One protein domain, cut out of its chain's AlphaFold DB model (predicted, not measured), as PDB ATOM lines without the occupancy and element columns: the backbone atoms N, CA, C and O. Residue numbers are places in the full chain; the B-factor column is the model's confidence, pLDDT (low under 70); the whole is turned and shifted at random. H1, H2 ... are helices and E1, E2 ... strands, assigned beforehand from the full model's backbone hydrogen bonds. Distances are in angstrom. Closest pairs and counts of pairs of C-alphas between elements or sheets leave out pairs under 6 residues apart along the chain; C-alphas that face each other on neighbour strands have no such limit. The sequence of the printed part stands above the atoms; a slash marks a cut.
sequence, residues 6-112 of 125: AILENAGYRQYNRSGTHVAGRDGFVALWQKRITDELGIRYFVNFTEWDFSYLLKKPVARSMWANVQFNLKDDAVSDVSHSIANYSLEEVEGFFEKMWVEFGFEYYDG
ATOM      1  N   ALA A   6    -106.466 -12.446 -37.643       93.69
ATOM      2  CA  ALA A   6    -106.141 -11.856 -36.340       93.69
ATOM      3  C   ALA A   6    -105.300 -10.568 -36.456       93.69
ATOM      4  O   ALA A   6    -105.487  -9.631 -35.685       93.69
ATOM      5  N   ILE A   7    -104.377 -10.503 -37.425       95.62
ATOM      6  CA  ILE A   7    -103.613  -9.277 -37.713       95.62
ATOM      7  C   ILE A   7    -104.554  -8.175 -38.211       95.62
ATOM      8  O   ILE A   7    -104.445  -7.036 -37.768       95.62
ATOM      9  N   LEU A   8    -105.491  -8.519 -39.097       96.25
ATOM     10  CA  LEU A   8    -106.469  -7.575 -39.636       96.25
ATOM     11  C   LEU A   8    -107.412  -7.044 -38.551       96.25
ATOM     12  O   LEU A   8    -107.611  -5.835 -38.455       96.25
ATOM     13  N   GLU A   9    -107.941  -7.923 -37.702       96.12
ATOM     14  CA  GLU A   9    -108.800  -7.538 -36.579       96.12
ATOM     15  C   GLU A   9    -108.081  -6.571 -35.627       96.12
ATOM     16  O   GLU A   9    -108.588  -5.482 -35.348       96.12
ATOM     17  N   ASN A  10    -106.848  -6.900 -35.225       97.06
ATOM     18  CA  ASN A  10    -106.024  -6.031 -34.379       97.06
ATOM     19  C   ASN A  10    -105.702  -4.677 -35.035       97.06
ATOM     20  O   ASN A  10    -105.493  -3.687 -34.337       97.06
ATOM     21  N   ALA A  11    -105.672  -4.618 -36.368       97.00
ATOM     22  CA  ALA A  11    -105.427  -3.398 -37.131       97.00
ATOM     23  C   ALA A  11    -106.701  -2.584 -37.440       97.00
ATOM     24  O   ALA A  11    -106.636  -1.591 -38.175       97.00
ATOM     25  N   GLY A  12    -107.854  -2.987 -36.891       96.88
ATOM     26  CA  GLY A  12    -109.123  -2.271 -37.016       96.88
ATOM     27  C   GLY A  12    -109.930  -2.605 -38.273       96.88
ATOM     28  O   GLY A  12    -110.870  -1.876 -38.599       96.88
ATOM     29  N   TYR A  13    -109.594  -3.684 -38.983       96.69
ATOM     30  CA  TYR A  13    -110.436  -4.186 -40.067       96.69
ATOM     31  C   TYR A  13    -111.682  -4.852 -39.490       96.69
ATOM     32  O   TYR A  13    -111.615  -5.649 -38.556       96.69
ATOM     33  N   ARG A  14    -112.832  -4.561 -40.093       95.38
ATOM     34  CA  ARG A  14    -114.100  -5.218 -39.774       95.38
ATOM     35  C   ARG A  14    -114.331  -6.386 -40.716       95.38
ATOM     36  O   ARG A  14    -114.133  -6.251 -41.924       95.38
ATOM     37  N   GLN A  15    -114.778  -7.507 -40.164       93.75
ATOM     38  CA  GLN A  15    -115.137  -8.688 -40.937       93.75
ATOM     39  C   GLN A  15    -116.566  -8.581 -41.473       93.75
ATOM     40  O   GLN A  15    -117.507  -8.291 -40.734       93.75
ATOM     41  N   TYR A  16    -116.730  -8.895 -42.751       89.38
ATOM     42  CA  TYR A  16    -118.006  -9.017 -43.435       89.38
ATOM     43  C   TYR A  16    -118.068 -10.379 -44.112       89.38
ATOM     44  O   TYR A  16    -117.337 -10.663 -45.061       89.38
ATOM     45  N   ASN A  17    -118.963 -11.231 -43.629       79.81
ATOM     46  CA  ASN A  17    -119.195 -12.530 -44.240       79.81
ATOM     47  C   ASN A  17    -120.219 -12.359 -45.365       79.81
ATOM     48  O   ASN A  17    -121.278 -11.766 -45.162       79.81
ATOM     49  N   ARG A  18    -119.906 -12.876 -46.553       67.06
ATOM     50  CA  ARG A  18    -120.854 -12.997 -47.663       67.06
ATOM     51  C   ARG A  18    -121.067 -14.470 -47.953       67.06
ATOM     52  O   ARG A  18    -120.108 -15.202 -48.171       67.06
ATOM     53  N   SER A  19    -122.323 -14.885 -47.982       59.34
ATOM     54  CA  SER A  19    -122.726 -16.147 -48.593       59.34
ATOM     55  C   SER A  19    -122.844 -15.975 -50.115       59.34
ATOM     56  O   SER A  19    -123.129 -14.879 -50.599       59.34
ATOM     57  N   GLY A  20    -122.623 -17.052 -50.876       59.84
ATOM     58  CA  GLY A  20    -122.978 -17.118 -52.302       59.84
ATOM     59  C   GLY A  20    -121.866 -16.826 -53.313       59.84
ATOM     60  O   GLY A  20    -122.118 -16.898 -54.516       59.84
ATOM     61  N   THR A  21    -120.634 -16.539 -52.879       65.19
ATOM     62  CA  THR A  21    -119.500 -16.461 -53.814       65.19
ATOM     63  C   THR A  21    -118.811 -17.819 -53.910       65.19
ATOM     64  O   THR A  21    -118.042 -18.230 -53.034       65.19
ATOM     65  N   HIS A  22    -119.103 -18.524 -55.000       68.69
ATOM     66  CA  HIS A  22    -118.641 -19.886 -55.214       68.69
ATOM     67  C   HIS A  22    -117.331 -19.939 -56.011       68.69
ATOM     68  O   HIS A  22    -117.167 -19.251 -57.016       68.69
ATOM     69  N   VAL A  23    -116.430 -20.836 -55.616       64.81
ATOM     70  CA  VAL A  23    -115.291 -21.272 -56.427       64.81
ATOM     71  C   VAL A  23    -115.553 -22.710 -56.853       64.81
ATOM     72  O   VAL A  23    -115.755 -23.586 -56.013       64.81
ATOM     73  N   ALA A  24    -115.568 -22.960 -58.165       66.44
ATOM     74  CA  ALA A  24    -115.815 -24.287 -58.738       66.44
ATOM     75  C   ALA A  24    -117.094 -24.973 -58.201       66.44
ATOM     76  O   ALA A  24    -117.101 -26.168 -57.907       66.44
ATOM     77  N   GLY A  25    -118.178 -24.204 -58.055       71.44
ATOM     78  CA  GLY A  25    -119.482 -24.724 -57.631       71.44
ATOM     79  C   GLY A  25    -119.617 -25.021 -56.135       71.44
ATOM     80  O   GLY A  25    -120.585 -25.667 -55.739       71.44
ATOM     81  N   ARG A  26    -118.678 -24.570 -55.293       73.00
ATOM     82  CA  ARG A  26    -118.792 -24.612 -53.825       73.00
ATOM     83  C   ARG A  26    -118.441 -23.274 -53.204       73.00
ATOM     84  O   ARG A  26    -117.689 -22.507 -53.795       73.00
ATOM     85  N   ASP A  27    -118.956 -23.006 -52.010       72.69
ATOM     86  CA  ASP A  27    -118.541 -21.845 -51.220       72.69
ATOM     87  C   ASP A  27    -117.034 -21.912 -50.955       72.69
ATOM     88  O   ASP A  27    -116.547 -22.815 -50.278       72.69
ATOM     89  N   GLY A  28    -116.299 -20.979 -51.559       78.88
ATOM     90  CA  GLY A  28    -114.863 -20.796 -51.335       78.88
ATOM     91  C   GLY A  28    -114.549 -19.440 -50.714       78.88
ATOM     92  O   GLY A  28    -113.439 -19.224 -50.246       78.88
ATOM     93  N   PHE A  29    -115.507 -18.516 -50.709       85.44
ATOM     94  CA  PHE A  29    -115.364 -17.237 -50.031       85.44
ATOM     95  C   PHE A  29    -115.527 -17.422 -48.525       85.44
ATOM     96  O   PHE A  29    -116.498 -18.026 -48.071       85.44
ATOM     97  N   VAL A  30    -114.588 -16.876 -47.757       87.12
ATOM     98  CA  VAL A  30    -114.624 -16.920 -46.292       87.12
ATOM     99  C   VAL A  30    -115.114 -15.586 -45.752       87.12
ATOM    100  O   VAL A  30    -116.114 -15.535 -45.039       87.12
ATOM    101  N   ALA A  31    -114.421 -14.499 -46.096       90.00
ATOM    102  CA  ALA A  31    -114.699 -13.184 -45.539       90.00
ATOM    103  C   ALA A  31    -114.158 -12.048 -46.413       90.00
ATOM    104  O   ALA A  31    -113.156 -12.186 -47.111       90.00
ATOM    105  N   LEU A  32    -114.804 -10.891 -46.304       91.88
ATOM    106  CA  LEU A  32    -114.266  -9.598 -46.697       91.88
ATOM    107  C   LEU A  32    -113.878  -8.855 -45.421       91.88
ATOM    108  O   LEU A  32    -114.732  -8.545 -44.597       91.88
ATOM    109  N   TRP A  33    -112.605  -8.535 -45.272       94.62
ATOM    110  CA  TRP A  33    -112.101  -7.679 -44.208       94.62
ATOM    111  C   TRP A  33    -111.947  -6.272 -44.751       94.62
ATOM    112  O   TRP A  33    -111.319  -6.089 -45.790       94.62
ATOM    113  N   GLN A  34    -112.506  -5.274 -44.077       95.75
ATOM    114  CA  GLN A  34    -112.509  -3.912 -44.594       95.75
ATOM    115  C   GLN A  34    -112.174  -2.881 -43.519       95.75
ATOM    116  O   GLN A  34    -112.725  -2.913 -42.417       95.75
ATOM    117  N   LYS A  35    -111.304  -1.934 -43.870       96.00
ATOM    118  CA  LYS A  35    -110.933  -0.778 -43.049       96.00
ATOM    119  C   LYS A  35    -111.203   0.508 -43.823       96.00
ATOM    120  O   LYS A  35    -110.901   0.604 -45.012       96.00
ATOM    121  N   ARG A  36    -111.807   1.485 -43.145       95.44
ATOM    122  CA  ARG A  36    -112.104   2.820 -43.684       95.44
ATOM    123  C   ARG A  36    -110.896   3.726 -43.456       95.44
ATOM    124  O   ARG A  36    -110.458   3.841 -42.314       95.44
ATOM    125  N   ILE A  37    -110.405   4.375 -44.508       95.38
ATOM    126  CA  ILE A  37    -109.312   5.351 -44.437       95.38
ATOM    127  C   ILE A  37    -109.903   6.752 -44.615       95.38
ATOM    128  O   ILE A  37    -110.575   7.028 -45.609       95.38
ATOM    129  N   THR A  38    -109.695   7.622 -43.625       94.12
ATOM    130  CA  THR A  38    -110.285   8.968 -43.556       94.12
ATOM    131  C   THR A  38    -109.262  10.010 -43.135       94.12
ATOM    132  O   THR A  38    -108.348   9.691 -42.376       94.12
ATOM    133  N   ASP A  39    -109.491  11.251 -43.540       92.38
ATOM    134  CA  ASP A  39    -108.823  12.453 -43.038       92.38
ATOM    135  C   ASP A  39    -109.872  13.546 -42.724       92.38
ATOM    136  O   ASP A  39    -111.068  13.256 -42.619       92.38
ATOM    137  N   GLU A  40    -109.435  14.790 -42.529       92.50
ATOM    138  CA  GLU A  40    -110.295  15.940 -42.236       92.50
ATOM    139  C   GLU A  40    -111.261  16.339 -43.363       92.50
ATOM    140  O   GLU A  40    -112.282  16.969 -43.082       92.50
ATOM    141  N   LEU A  41    -110.966  15.986 -44.616       90.19
ATOM    142  CA  LEU A  41    -111.805  16.288 -45.778       90.19
ATOM    143  C   LEU A  41    -112.847  15.193 -46.028       90.19
ATOM    144  O   LEU A  41    -113.883  15.462 -46.636       90.19
ATOM    145  N   GLY A  42    -112.620  13.977 -45.523       91.56
ATOM    146  CA  GLY A  42    -113.613  12.910 -45.550       91.56
ATOM    147  C   GLY A  42    -113.020  11.515 -45.692       91.56
ATOM    148  O   GLY A  42    -111.998  11.172 -45.102       91.56
ATOM    149  N   ILE A  43    -113.715  10.654 -46.439       92.56
ATOM    150  CA  ILE A  43    -113.251   9.291 -46.717       92.56
ATOM    151  C   ILE A  43    -112.343   9.328 -47.927       92.56
ATOM    152  O   ILE A  43    -112.788   9.704 -49.000       92.56
ATOM    153  N   ARG A  44    -111.105   8.864 -47.791       93.69
ATOM    154  CA  ARG A  44    -110.232   8.707 -48.953       93.69
ATOM    155  C   ARG A  44    -110.624   7.437 -49.700       93.69
ATOM    156  O   ARG A  44    -111.001   7.476 -50.860       93.69
ATOM    157  N   TYR A  45    -110.602   6.299 -49.008       93.94
ATOM    158  CA  TYR A  45    -110.897   4.994 -49.602       93.94
ATOM    159  C   TYR A  45    -111.162   3.916 -48.539       93.94
ATOM    160  O   TYR A  45    -110.993   4.129 -47.335       93.94
ATOM    161  N   PHE A  46    -111.564   2.726 -48.992       94.88
ATOM    162  CA  PHE A  46    -111.655   1.522 -48.167       94.88
ATOM    163  C   PHE A  46    -110.615   0.493 -48.610       94.88
ATOM    164  O   PHE A  46    -110.623   0.064 -49.766       94.88
ATOM    165  N   VAL A  47    -109.773   0.044 -47.677       95.94
ATOM    166  CA  VAL A  47    -108.871  -1.092 -47.903       95.94
ATOM    167  C   VAL A  47    -109.621  -2.378 -47.620       95.94
ATOM    168  O   VAL A  47    -110.236  -2.526 -46.562       95.94
ATOM    169  N   ASN A  48    -109.569  -3.302 -48.572       95.44
ATOM    170  CA  ASN A  48    -110.238  -4.589 -48.508       95.44
ATOM    171  C   ASN A  48    -109.213  -5.716 -48.535       95.44
ATOM    172  O   ASN A  48    -108.312  -5.696 -49.366       95.44
ATOM    173  N   PHE A  49    -109.415  -6.736 -47.709       94.62
ATOM    174  CA  PHE A  49    -108.773  -8.035 -47.846       94.62
ATOM    175  C   PHE A  49    -109.850  -9.089 -48.059       94.62
ATOM    176  O   PHE A  49    -110.738  -9.259 -47.227       94.62
ATOM    177  N   THR A  50    -109.787  -9.798 -49.181       91.19
ATOM    178  CA  THR A  50    -110.722 -10.889 -49.465       91.19
ATOM    179  C   THR A  50    -110.071 -12.214 -49.115       91.19
ATOM    180  O   THR A  50    -109.041 -12.550 -49.691       91.19
ATOM    181  N   GLU A  51    -110.667 -12.949 -48.183       89.94
ATOM    182  CA  GLU A  51    -110.213 -14.255 -47.714       89.94
ATOM    183  C   GLU A  51    -110.973 -15.378 -48.427       89.94
ATOM    184  O   GLU A  51    -112.207 -15.391 -48.477       89.94
ATOM    185  N   TRP A  52    -110.218 -16.341 -48.948       87.81
ATOM    186  CA  TRP A  52    -110.722 -17.505 -49.666       87.81
ATOM    187  C   TRP A  52    -110.172 -18.792 -49.069       87.81
ATOM    188  O   TRP A  52    -109.021 -18.843 -48.635       87.81
ATOM    189  N   ASP A  53    -110.972 -19.849 -49.116       86.62
ATOM    190  CA  ASP A  53    -110.586 -21.206 -48.767       86.62
ATOM    191  C   ASP A  53    -110.601 -22.099 -50.014       86.62
ATOM    192  O   ASP A  53    -111.647 -22.438 -50.569       86.62
ATOM    193  N   PHE A  54    -109.408 -22.505 -50.452       85.94
ATOM    194  CA  PHE A  54    -109.213 -23.408 -51.584       85.94
ATOM    195  C   PHE A  54    -108.973 -24.861 -51.155       85.94
ATOM    196  O   PHE A  54    -108.587 -25.688 -51.986       85.94
ATOM    197  N   SER A  55    -109.189 -25.204 -49.881       84.94
ATOM    198  CA  SER A  55    -108.885 -26.536 -49.334       84.94
ATOM    199  C   SER A  55    -109.622 -27.643 -50.088       84.94
ATOM    200  O   SER A  55    -109.043 -28.693 -50.378       84.94
ATOM    201  N   TYR A  56    -110.863 -27.370 -50.508       82.31
ATOM    202  CA  TYR A  56    -111.651 -28.269 -51.354       82.31
ATOM    203  C   TYR A  56    -110.971 -28.567 -52.699       82.31
ATOM    204  O   TYR A  56    -110.868 -29.726 -53.101       82.31
ATOM    205  N   LEU A  57    -110.481 -27.532 -53.382       82.75
ATOM    206  CA  LEU A  57    -109.871 -27.653 -54.706       82.75
ATOM    207  C   LEU A  57    -108.498 -28.311 -54.654       82.75
ATOM    208  O   LEU A  57    -108.177 -29.172 -55.471       82.75
ATOM    209  N   LEU A  58    -107.687 -27.907 -53.682       83.69
ATOM    210  CA  LEU A  58    -106.299 -28.336 -53.581       83.69
ATOM    211  C   LEU A  58    -106.137 -29.648 -52.813       83.69
ATOM    212  O   LEU A  58    -105.022 -30.164 -52.747       83.69
ATOM    213  N   LYS A  59    -107.226 -30.193 -52.247       83.94
ATOM    214  CA  LYS A  59    -107.226 -31.389 -51.386       83.94
ATOM    215  C   LYS A  59    -106.172 -31.293 -50.274       83.94
ATOM    216  O   LYS A  59    -105.535 -32.281 -49.913       83.94
ATOM    217  N   LYS A  60    -105.969 -30.080 -49.758       80.81
ATOM    218  CA  LYS A  60    -105.030 -29.756 -48.680       80.81
ATOM    219  C   LYS A  60    -105.820 -29.179 -47.508       80.81
ATOM    220  O   LYS A  60    -106.693 -28.359 -47.756       80.81
ATOM    221  N   PRO A  61    -105.516 -29.561 -46.257       69.44
ATOM    222  CA  PRO A  61    -106.318 -29.180 -45.092       69.44
ATOM    223  C   PRO A  61    -106.272 -27.682 -44.760       69.44
ATOM    224  O   PRO A  61    -107.144 -27.197 -44.052       69.44
ATOM    225  N   VAL A  62    -105.266 -26.951 -45.253       72.44
ATOM    226  CA  VAL A  62    -105.162 -25.498 -45.091       72.44
ATOM    227  C   VAL A  62    -104.668 -24.904 -46.403       72.44
ATOM    228  O   VAL A  62    -103.470 -24.893 -46.681       72.44
ATOM    229  N   ALA A  63    -105.599 -24.433 -47.228       78.50
ATOM    230  CA  ALA A  63    -105.282 -23.683 -48.438       78.50
ATOM    231  C   ALA A  63    -106.024 -22.343 -48.470       78.50
ATOM    232  O   ALA A  63    -106.706 -22.009 -49.441       78.50
ATOM    233  N   ARG A  64    -105.890 -21.582 -47.381       82.81
ATOM    234  CA  ARG A  64    -106.415 -20.222 -47.320       82.81
ATOM    235  C   ARG A  64    -105.534 -19.263 -48.103       82.81
ATOM    236  O   ARG A  64    -104.309 -19.333 -48.032       82.81
ATOM    237  N   SER A  65    -106.175 -18.367 -48.835       86.50
ATOM    238  CA  SER A  65    -105.521 -17.273 -49.538       86.50
ATOM    239  C   SER A  65    -106.219 -15.972 -49.212       86.50
ATOM    240  O   SER A  65    -107.389 -15.955 -48.827       86.50
ATOM    241  N   MET A  66    -105.490 -14.880 -49.370       89.75
ATOM    242  CA  MET A  66    -106.016 -13.560 -49.121       89.75
ATOM    243  C   MET A  66    -105.418 -12.585 -50.127       89.75
ATOM    244  O   MET A  66    -104.256 -12.718 -50.511       89.75
ATOM    245  N   TRP A  67    -106.225 -11.632 -50.575       91.19
ATOM    246  CA  TRP A  67    -105.814 -10.616 -51.541       91.19
ATOM    247  C   TRP A  67    -106.275  -9.247 -51.087       91.19
ATOM    248  O   TRP A  67    -107.406  -9.117 -50.618       91.19
ATOM    249  N   ALA A  68    -105.405  -8.249 -51.240       95.44
ATOM    250  CA  ALA A  68    -105.699  -6.879 -50.866       95.44
ATOM    251  C   ALA A  68    -106.126  -6.064 -52.087       95.44
ATOM    252  O   ALA A  68    -105.501  -6.152 -53.149       95.44
ATOM    253  N   ASN A  69    -107.164  -5.248 -51.936       95.25
ATOM    254  CA  ASN A  69    -107.585  -4.326 -52.978       95.25
ATOM    255  C   ASN A  69    -108.245  -3.061 -52.414       95.25
ATOM    256  O   ASN A  69    -108.890  -3.078 -51.362       95.25
ATOM    257  N   VAL A  70    -108.147  -1.979 -53.173       94.31
ATOM    258  CA  VAL A  70    -108.821  -0.705 -52.923       94.31
ATOM    259  C   VAL A  70    -109.590  -0.308 -54.173       94.31
ATOM    260  O   VAL A  70    -109.128  -0.551 -55.284       94.31
ATOM    261  N   GLN A  71    -110.759   0.295 -53.980       91.69
ATOM    262  CA  GLN A  71    -111.461   1.014 -55.033       91.69
ATOM    263  C   GLN A  71    -111.278   2.510 -54.786       91.69
ATOM    264  O   GLN A  71    -111.612   2.997 -53.704       91.69
ATOM    265  N   PHE A  72    -110.739   3.208 -55.775       90.69
ATOM    266  CA  PHE A  72    -110.548   4.652 -55.758       90.69
ATOM    267  C   PHE A  72    -111.515   5.334 -56.721       90.69
ATOM    268  O   PHE A  72    -111.774   4.799 -57.802       90.69
ATOM    269  N   ASN A  73    -112.006   6.518 -56.353       88.44
ATOM    270  CA  ASN A  73    -112.826   7.337 -57.238       88.44
ATOM    271  C   ASN A  73    -111.944   8.210 -58.139       88.44
ATOM    272  O   ASN A  73    -110.882   8.697 -57.742       88.44
ATOM    273  N   LEU A  74    -112.399   8.390 -59.371       85.94
ATOM    274  CA  LEU A  74    -111.855   9.307 -60.363       85.94
ATOM    275  C   LEU A  74    -112.856  10.447 -60.594       85.94
ATOM    276  O   LEU A  74    -114.046  10.275 -60.355       85.94
ATOM    277  N   LYS A  75    -112.370  11.558 -61.157       81.12
ATOM    278  CA  LYS A  75    -113.118  12.818 -61.355       81.12
ATOM    279  C   LYS A  75    -114.428  12.730 -62.143       81.12
ATOM    280  O   LYS A  75    -115.259  13.622 -62.036       81.12
ATOM    281  N   ASP A  76    -114.599  11.684 -62.944       82.94
ATOM    282  CA  ASP A  76    -115.728  11.530 -63.867       82.94
ATOM    283  C   ASP A  76    -116.686  10.409 -63.416       82.94
ATOM    284  O   ASP A  76    -117.175   9.641 -64.244       82.94
ATOM    285  N   ASP A  77    -116.870  10.231 -62.100       78.31
ATOM    286  CA  ASP A  77    -117.616   9.124 -61.465       78.31
ATOM    287  C   ASP A  77    -117.079   7.712 -61.789       78.31
ATOM    288  O   ASP A  77    -117.657   6.688 -61.408       78.31
ATOM    289  N   ALA A  78    -115.950   7.627 -62.493       84.88
ATOM    290  CA  ALA A  78    -115.283   6.372 -62.780       84.88
ATOM    291  C   ALA A  78    -114.601   5.828 -61.518       84.88
ATOM    292  O   ALA A  78    -114.103   6.572 -60.675       84.88
ATOM    293  N   VAL A  79    -114.527   4.503 -61.413       86.56
ATOM    294  CA  VAL A  79    -113.845   3.821 -60.310       86.56
ATOM    295  C   VAL A  79    -112.636   3.049 -60.820       86.56
ATOM    296  O   VAL A  79    -112.678   2.433 -61.886       86.56
ATOM    297  N   SER A  80    -111.556   3.067 -60.044       89.69
ATOM    298  CA  SER A  80    -110.343   2.295 -60.295       89.69
ATOM    299  C   SER A  80    -110.151   1.260 -59.194       89.69
ATOM    300  O   SER A  80    -109.979   1.610 -58.027       89.69
ATOM    301  N   ASP A  81    -110.178  -0.022 -59.558       92.25
ATOM    302  CA  ASP A  81    -109.837  -1.119 -58.652       92.25
ATOM    303  C   ASP A  81    -108.330  -1.397 -58.714       92.25
ATOM    304  O   ASP A  81    -107.803  -1.915 -59.701       92.25
ATOM    305  N   VAL A  82    -107.628  -1.096 -57.625       94.00
ATOM    306  CA  VAL A  82    -106.198  -1.372 -57.468       94.00
ATOM    307  C   VAL A  82    -106.039  -2.583 -56.563       94.00
ATOM    308  O   VAL A  82    -106.478  -2.579 -55.415       94.00
ATOM    309  N   SER A  83    -105.399  -3.632 -57.073       94.12
ATOM    310  CA  SER A  83    -105.103  -4.849 -56.311       94.12
ATOM    311  C   SER A  83    -103.608  -4.962 -56.045       94.12
ATOM    312  O   SER A  83    -102.794  -4.645 -56.912       94.12
ATOM    313  N   HIS A  84    -103.246  -5.452 -54.863       92.50
ATOM    314  CA  HIS A  84    -101.859  -5.683 -54.485       92.50
ATOM    315  C   HIS A  84    -101.680  -7.084 -53.903       92.50
ATOM    316  O   HIS A  84    -102.517  -7.585 -53.145       92.50
ATOM    317  N   SER A  85    -100.576  -7.730 -54.277       87.69
ATOM    318  CA  SER A  85    -100.201  -9.007 -53.679       87.69
ATOM    319  C   SER A  85     -99.830  -8.789 -52.219       87.69
ATOM    320  O   SER A  85     -99.099  -7.865 -51.890       87.69
ATOM    321  N   ILE A  86    -100.285  -9.681 -51.348       90.31
ATOM    322  CA  ILE A  86     -99.892  -9.674 -49.933       90.31
ATOM    323  C   ILE A  86     -98.705 -10.604 -49.658       90.31
ATOM    324  O   ILE A  86     -98.213 -10.691 -48.535       90.31
ATOM    325  N   ALA A  87     -98.283 -11.382 -50.660       87.88
ATOM    326  CA  ALA A  87     -97.261 -12.398 -50.477       87.88
ATOM    327  C   ALA A  87     -95.918 -11.737 -50.154       87.88
ATOM    328  O   ALA A  87     -95.394 -10.977 -50.961       87.88
ATOM    329  N   ASN A  88     -95.354 -12.090 -48.997       87.69
ATOM    330  CA  ASN A  88     -94.094 -11.564 -48.461       87.69
ATOM    331  C   ASN A  88     -94.118 -10.101 -47.991       87.69
ATOM    332  O   ASN A  88     -93.060  -9.600 -47.629       87.69
ATOM    333  N   TYR A  89     -95.290  -9.469 -47.899       91.38
ATOM    334  CA  TYR A  89     -95.437  -8.120 -47.351       91.38
ATOM    335  C   TYR A  89     -96.089  -8.148 -45.964       91.38
ATOM    336  O   TYR A  89     -96.918  -9.007 -45.652       91.38
ATOM    337  N   SER A  90     -95.695  -7.211 -45.112       94.69
ATOM    338  CA  SER A  90     -96.401  -6.865 -43.882       94.69
ATOM    339  C   SER A  90     -97.683  -6.087 -44.189       94.69
ATOM    340  O   SER A  90     -97.860  -5.548 -45.281       94.69
ATOM    341  N   LEU A  91     -98.588  -6.004 -43.209       95.62
ATOM    342  CA  LEU A  91     -99.795  -5.189 -43.355       95.62
ATOM    343  C   LEU A  91     -99.454  -3.711 -43.600       95.62
ATOM    344  O   LEU A  91    -100.078  -3.084 -44.447       95.62
ATOM    345  N   GLU A  92     -98.444  -3.185 -42.905       96.12
ATOM    346  CA  GLU A  92     -97.989  -1.800 -43.049       96.12
ATOM    347  C   GLU A  92     -97.472  -1.512 -44.463       96.12
ATOM    348  O   GLU A  92     -97.832  -0.497 -45.051       96.12
ATOM    349  N   GLU A  93     -96.697  -2.424 -45.055       96.19
ATOM    350  CA  GLU A  93     -96.217  -2.271 -46.436       96.19
ATOM    351  C   GLU A  93     -97.366  -2.283 -47.452       96.19
ATOM    352  O   GLU A  93     -97.351  -1.513 -48.413       96.19
ATOM    353  N   VAL A  94     -98.384  -3.121 -47.231       96.44
ATOM    354  CA  VAL A  94     -99.574  -3.172 -48.094       96.44
ATOM    355  C   VAL A  94    -100.413  -1.897 -47.956       96.44
ATOM    356  O   VAL A  94    -100.822  -1.325 -48.965       96.44
ATOM    357  N   GLU A  95    -100.664  -1.423 -46.731       96.44
ATOM    358  CA  GLU A  95    -101.379  -0.159 -46.498       96.44
ATOM    359  C   GLU A  95    -100.597   1.033 -47.078       96.44
ATOM    360  O   GLU A  95    -101.172   1.870 -47.773       96.44
ATOM    361  N   GLY A  96     -99.275   1.061 -46.887       96.81
ATOM    362  CA  GLY A  96     -98.384   2.080 -47.440       96.81
ATOM    363  C   GLY A  96     -98.347   2.093 -48.970       96.81
ATOM    364  O   GLY A  96     -98.269   3.165 -49.572       96.81
ATOM    365  N   PHE A  97     -98.468   0.930 -49.621       96.81
ATOM    366  CA  PHE A  97     -98.619   0.856 -51.076       96.81
ATOM    367  C   PHE A  97     -99.886   1.581 -51.548       96.81
ATOM    368  O   PHE A  97     -99.814   2.397 -52.468       96.81
ATOM    369  N   PHE A  98    -101.040   1.324 -50.924       96.88
ATOM    370  CA  PHE A  98    -102.288   1.983 -51.320       96.88
ATOM    371  C   PHE A  98    -102.281   3.480 -51.018       96.88
ATOM    372  O   PHE A  98    -102.773   4.261 -51.831       96.88
ATOM    373  N   GLU A  99    -101.665   3.889 -49.909       95.75
ATOM    374  CA  GLU A  99    -101.475   5.303 -49.593       95.75
ATOM    375  C   GLU A  99    -100.632   6.008 -50.657       95.75
ATOM    376  O   GLU A  99    -101.001   7.072 -51.152       95.75
ATOM    377  N   LYS A 100     -99.532   5.378 -51.082       95.88
ATOM    378  CA  LYS A 100     -98.696   5.898 -52.163       95.88
ATOM    379  C   LYS A 100     -99.479   6.030 -53.472       95.88
ATOM    380  O   LYS A 100     -99.398   7.071 -54.115       95.88
ATOM    381  N   MET A 101    -100.268   5.016 -53.837       94.56
ATOM    382  CA  MET A 101    -101.125   5.063 -55.028       94.56
ATOM    383  C   MET A 101    -102.135   6.210 -54.955       94.56
ATOM    384  O   MET A 101    -102.344   6.904 -55.944       94.56
ATOM    385  N   TRP A 102    -102.734   6.456 -53.792       93.38
ATOM    386  CA  TRP A 102    -103.607   7.612 -53.622       93.38
ATOM    387  C   TRP A 102    -102.890   8.932 -53.890       93.38
ATOM    388  O   TRP A 102    -103.380   9.759 -54.658       93.38
ATOM    389  N   VAL A 103    -101.735   9.129 -53.253       91.75
ATOM    390  CA  VAL A 103    -100.978  10.383 -53.335       91.75
ATOM    391  C   VAL A 103    -100.455  10.631 -54.749       91.75
ATOM    392  O   VAL A 103    -100.565  11.746 -55.250       91.75
ATOM    393  N   GLU A 104     -99.906   9.608 -55.407       93.06
ATOM    394  CA  GLU A 104     -99.288   9.756 -56.729       93.06
ATOM    395  C   GLU A 104    -100.311   9.978 -57.848       93.06
ATOM    396  O   GLU A 104    -100.033  10.725 -58.786       93.06
ATOM    397  N   PHE A 105    -101.490   9.357 -57.754       88.62
ATOM    398  CA  PHE A 105    -102.510   9.437 -58.803       88.62
ATOM    399  C   PHE A 105    -103.594  10.485 -58.532       88.62
ATOM    400  O   PHE A 105    -104.372  10.789 -59.435       88.62
ATOM    401  N   GLY A 106    -103.629  11.071 -57.330       86.88
ATOM    402  CA  GLY A 106    -104.545  12.160 -56.991       86.88
ATOM    403  C   GLY A 106    -106.018  11.765 -57.111       86.88
ATOM    404  O   GLY A 106    -106.804  12.518 -57.687       86.88
ATOM    405  N   PHE A 107    -106.368  10.571 -56.621       91.12
ATOM    406  CA  PHE A 107    -107.745  10.071 -56.607       91.12
ATOM    407  C   PHE A 107    -108.674  10.955 -55.758       91.12
ATOM    408  O   PHE A 107    -108.229  11.690 -54.874       91.12
ATOM    409  N   GLU A 108    -109.974  10.877 -56.037       91.12
ATOM    410  CA  GLU A 108    -111.009  11.635 -55.333       91.12
ATOM    411  C   GLU A 108    -111.576  10.894 -54.129       91.12
ATOM    412  O   GLU A 108    -111.565   9.662 -54.073       91.12
ATOM    413  N   TYR A 109    -112.112  11.677 -53.185       89.81
ATOM    414  CA  TYR A 109    -112.766  11.192 -51.973       89.81
ATOM    415  C   TYR A 109    -113.923  10.237 -52.289       89.81
ATOM    416  O   TYR A 109    -114.602  10.311 -53.314       89.81
ATOM    417  N   TYR A 110    -114.106   9.281 -51.387       86.44
ATOM    418  CA  TYR A 110    -115.092   8.231 -51.509       86.44
ATOM    419  C   TYR A 110    -116.433   8.656 -50.909       86.44
ATOM    420  O   TYR A 110    -116.601   8.659 -49.688       86.44
ATOM    421  N   ASP A 111    -117.411   8.911 -51.773       80.25
ATOM    422  CA  ASP A 111    -118.759   9.342 -51.367       80.25
ATOM    423  C   ASP A 111    -119.766   8.179 -51.256       80.25
ATOM    424  O   ASP A 111    -120.910   8.353 -50.834       80.25
ATOM    425  N   GLY A 112    -119.344   6.962 -51.617       73.44
ATOM    426  CA  GLY A 112    -120.183   5.765 -51.633       73.44
ATOM    427  C   GLY A 112    -120.211   4.985 -50.312       73.44
ATOM    428  O   GLY A 112    -119.353   5.148 -49.436       73.44
TER     429      GLY A 112
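Overview. This is residues 6 to 112 of the 125 residues of an uncharacterized protein of Roseibium sp. RKSG952 (UniProt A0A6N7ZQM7). A long, strongly twisted sheet of five strands forms a wall, and the helix H3 packs along one face of it. The long strands E2, E3 and E4 make the longest axis, with the small helix H2 at one far end in the turn from E3 to E4, while the small H1 only grazes the sheet. The printed part has 107 residues, with three named helices and five named strands in the order H1 E1 E2 E3 H2 E4 E5 H3; the sheet runs E1 E2 E3 E4 E5, all antiparallel, and the class is mixed. It is only just compact, close to loose, with a radius of gyration of the C-alphas of 15.3 A and spans of 47 by 28 by 21 A.

Arrangement. Begin at H1, residues 6 to 10, which only grazes the sheet with its residues 8 to 9. Next, E1, residues 14 to 16, is an edge strand and forms a hairpin with E2, residues 29 to 38; look for N 16 and O 32 at 2.7 A. E3, residues 43 to 53, forms a hairpin with E2, with N 33 and O 49 at 2.8 A. E1, E2 and E3 are a meander, each strand the antiparallel neighbour of the one before. H2, residues 55 to 58, is not on the sheet. E4, residues 64 to 73, is antiparallel to E3 at 157 degrees, with N 50 and O 67 at 2.9 A. E5, residues 79 to 84, the other edge strand, forms a hairpin with E4, with N 82 and O 70 at 2.8 A. H3, residues 91 to 105, is on one face of the sheet, giving two layers, helix over sheet, at a height of 8.6 A. It lies over E4 and, only just, over E3, where 3 of its C-alphas fall; it runs along the strands, at 25 degrees to E4 on the local plane. The closest C-alphas of H3 and E4 are those of Phe 98 and Val 70, 7.2 A apart. In H1 and H3 every O i to N i+4 pair is within hydrogen-bond range; H2 is too short for such a pair.

Along the chain. Find C-alpha 6 at (-106.141, -11.856, -36.340), where H1 begins; it is 6.1 A long, and E1 6.6 A. E2 runs 27.5 A, E3 30.7 A from C-alpha 43 at (-113.251, 9.291, -46.717), H2 5.3 A, E4 30.0 A and E5 16.4 A. H3 runs 21.4 A to C-alpha 105 at (-102.510, 9.437, -58.803).

Size, cuts and confidence. The C-alphas farthest apart, those of Glu 40 and Lys 59, are 48.3 A apart. The printed part has no cut, and its one long link is residues 17 to 28. Confidence is under 70 at residues 18 to 24 and residue 61.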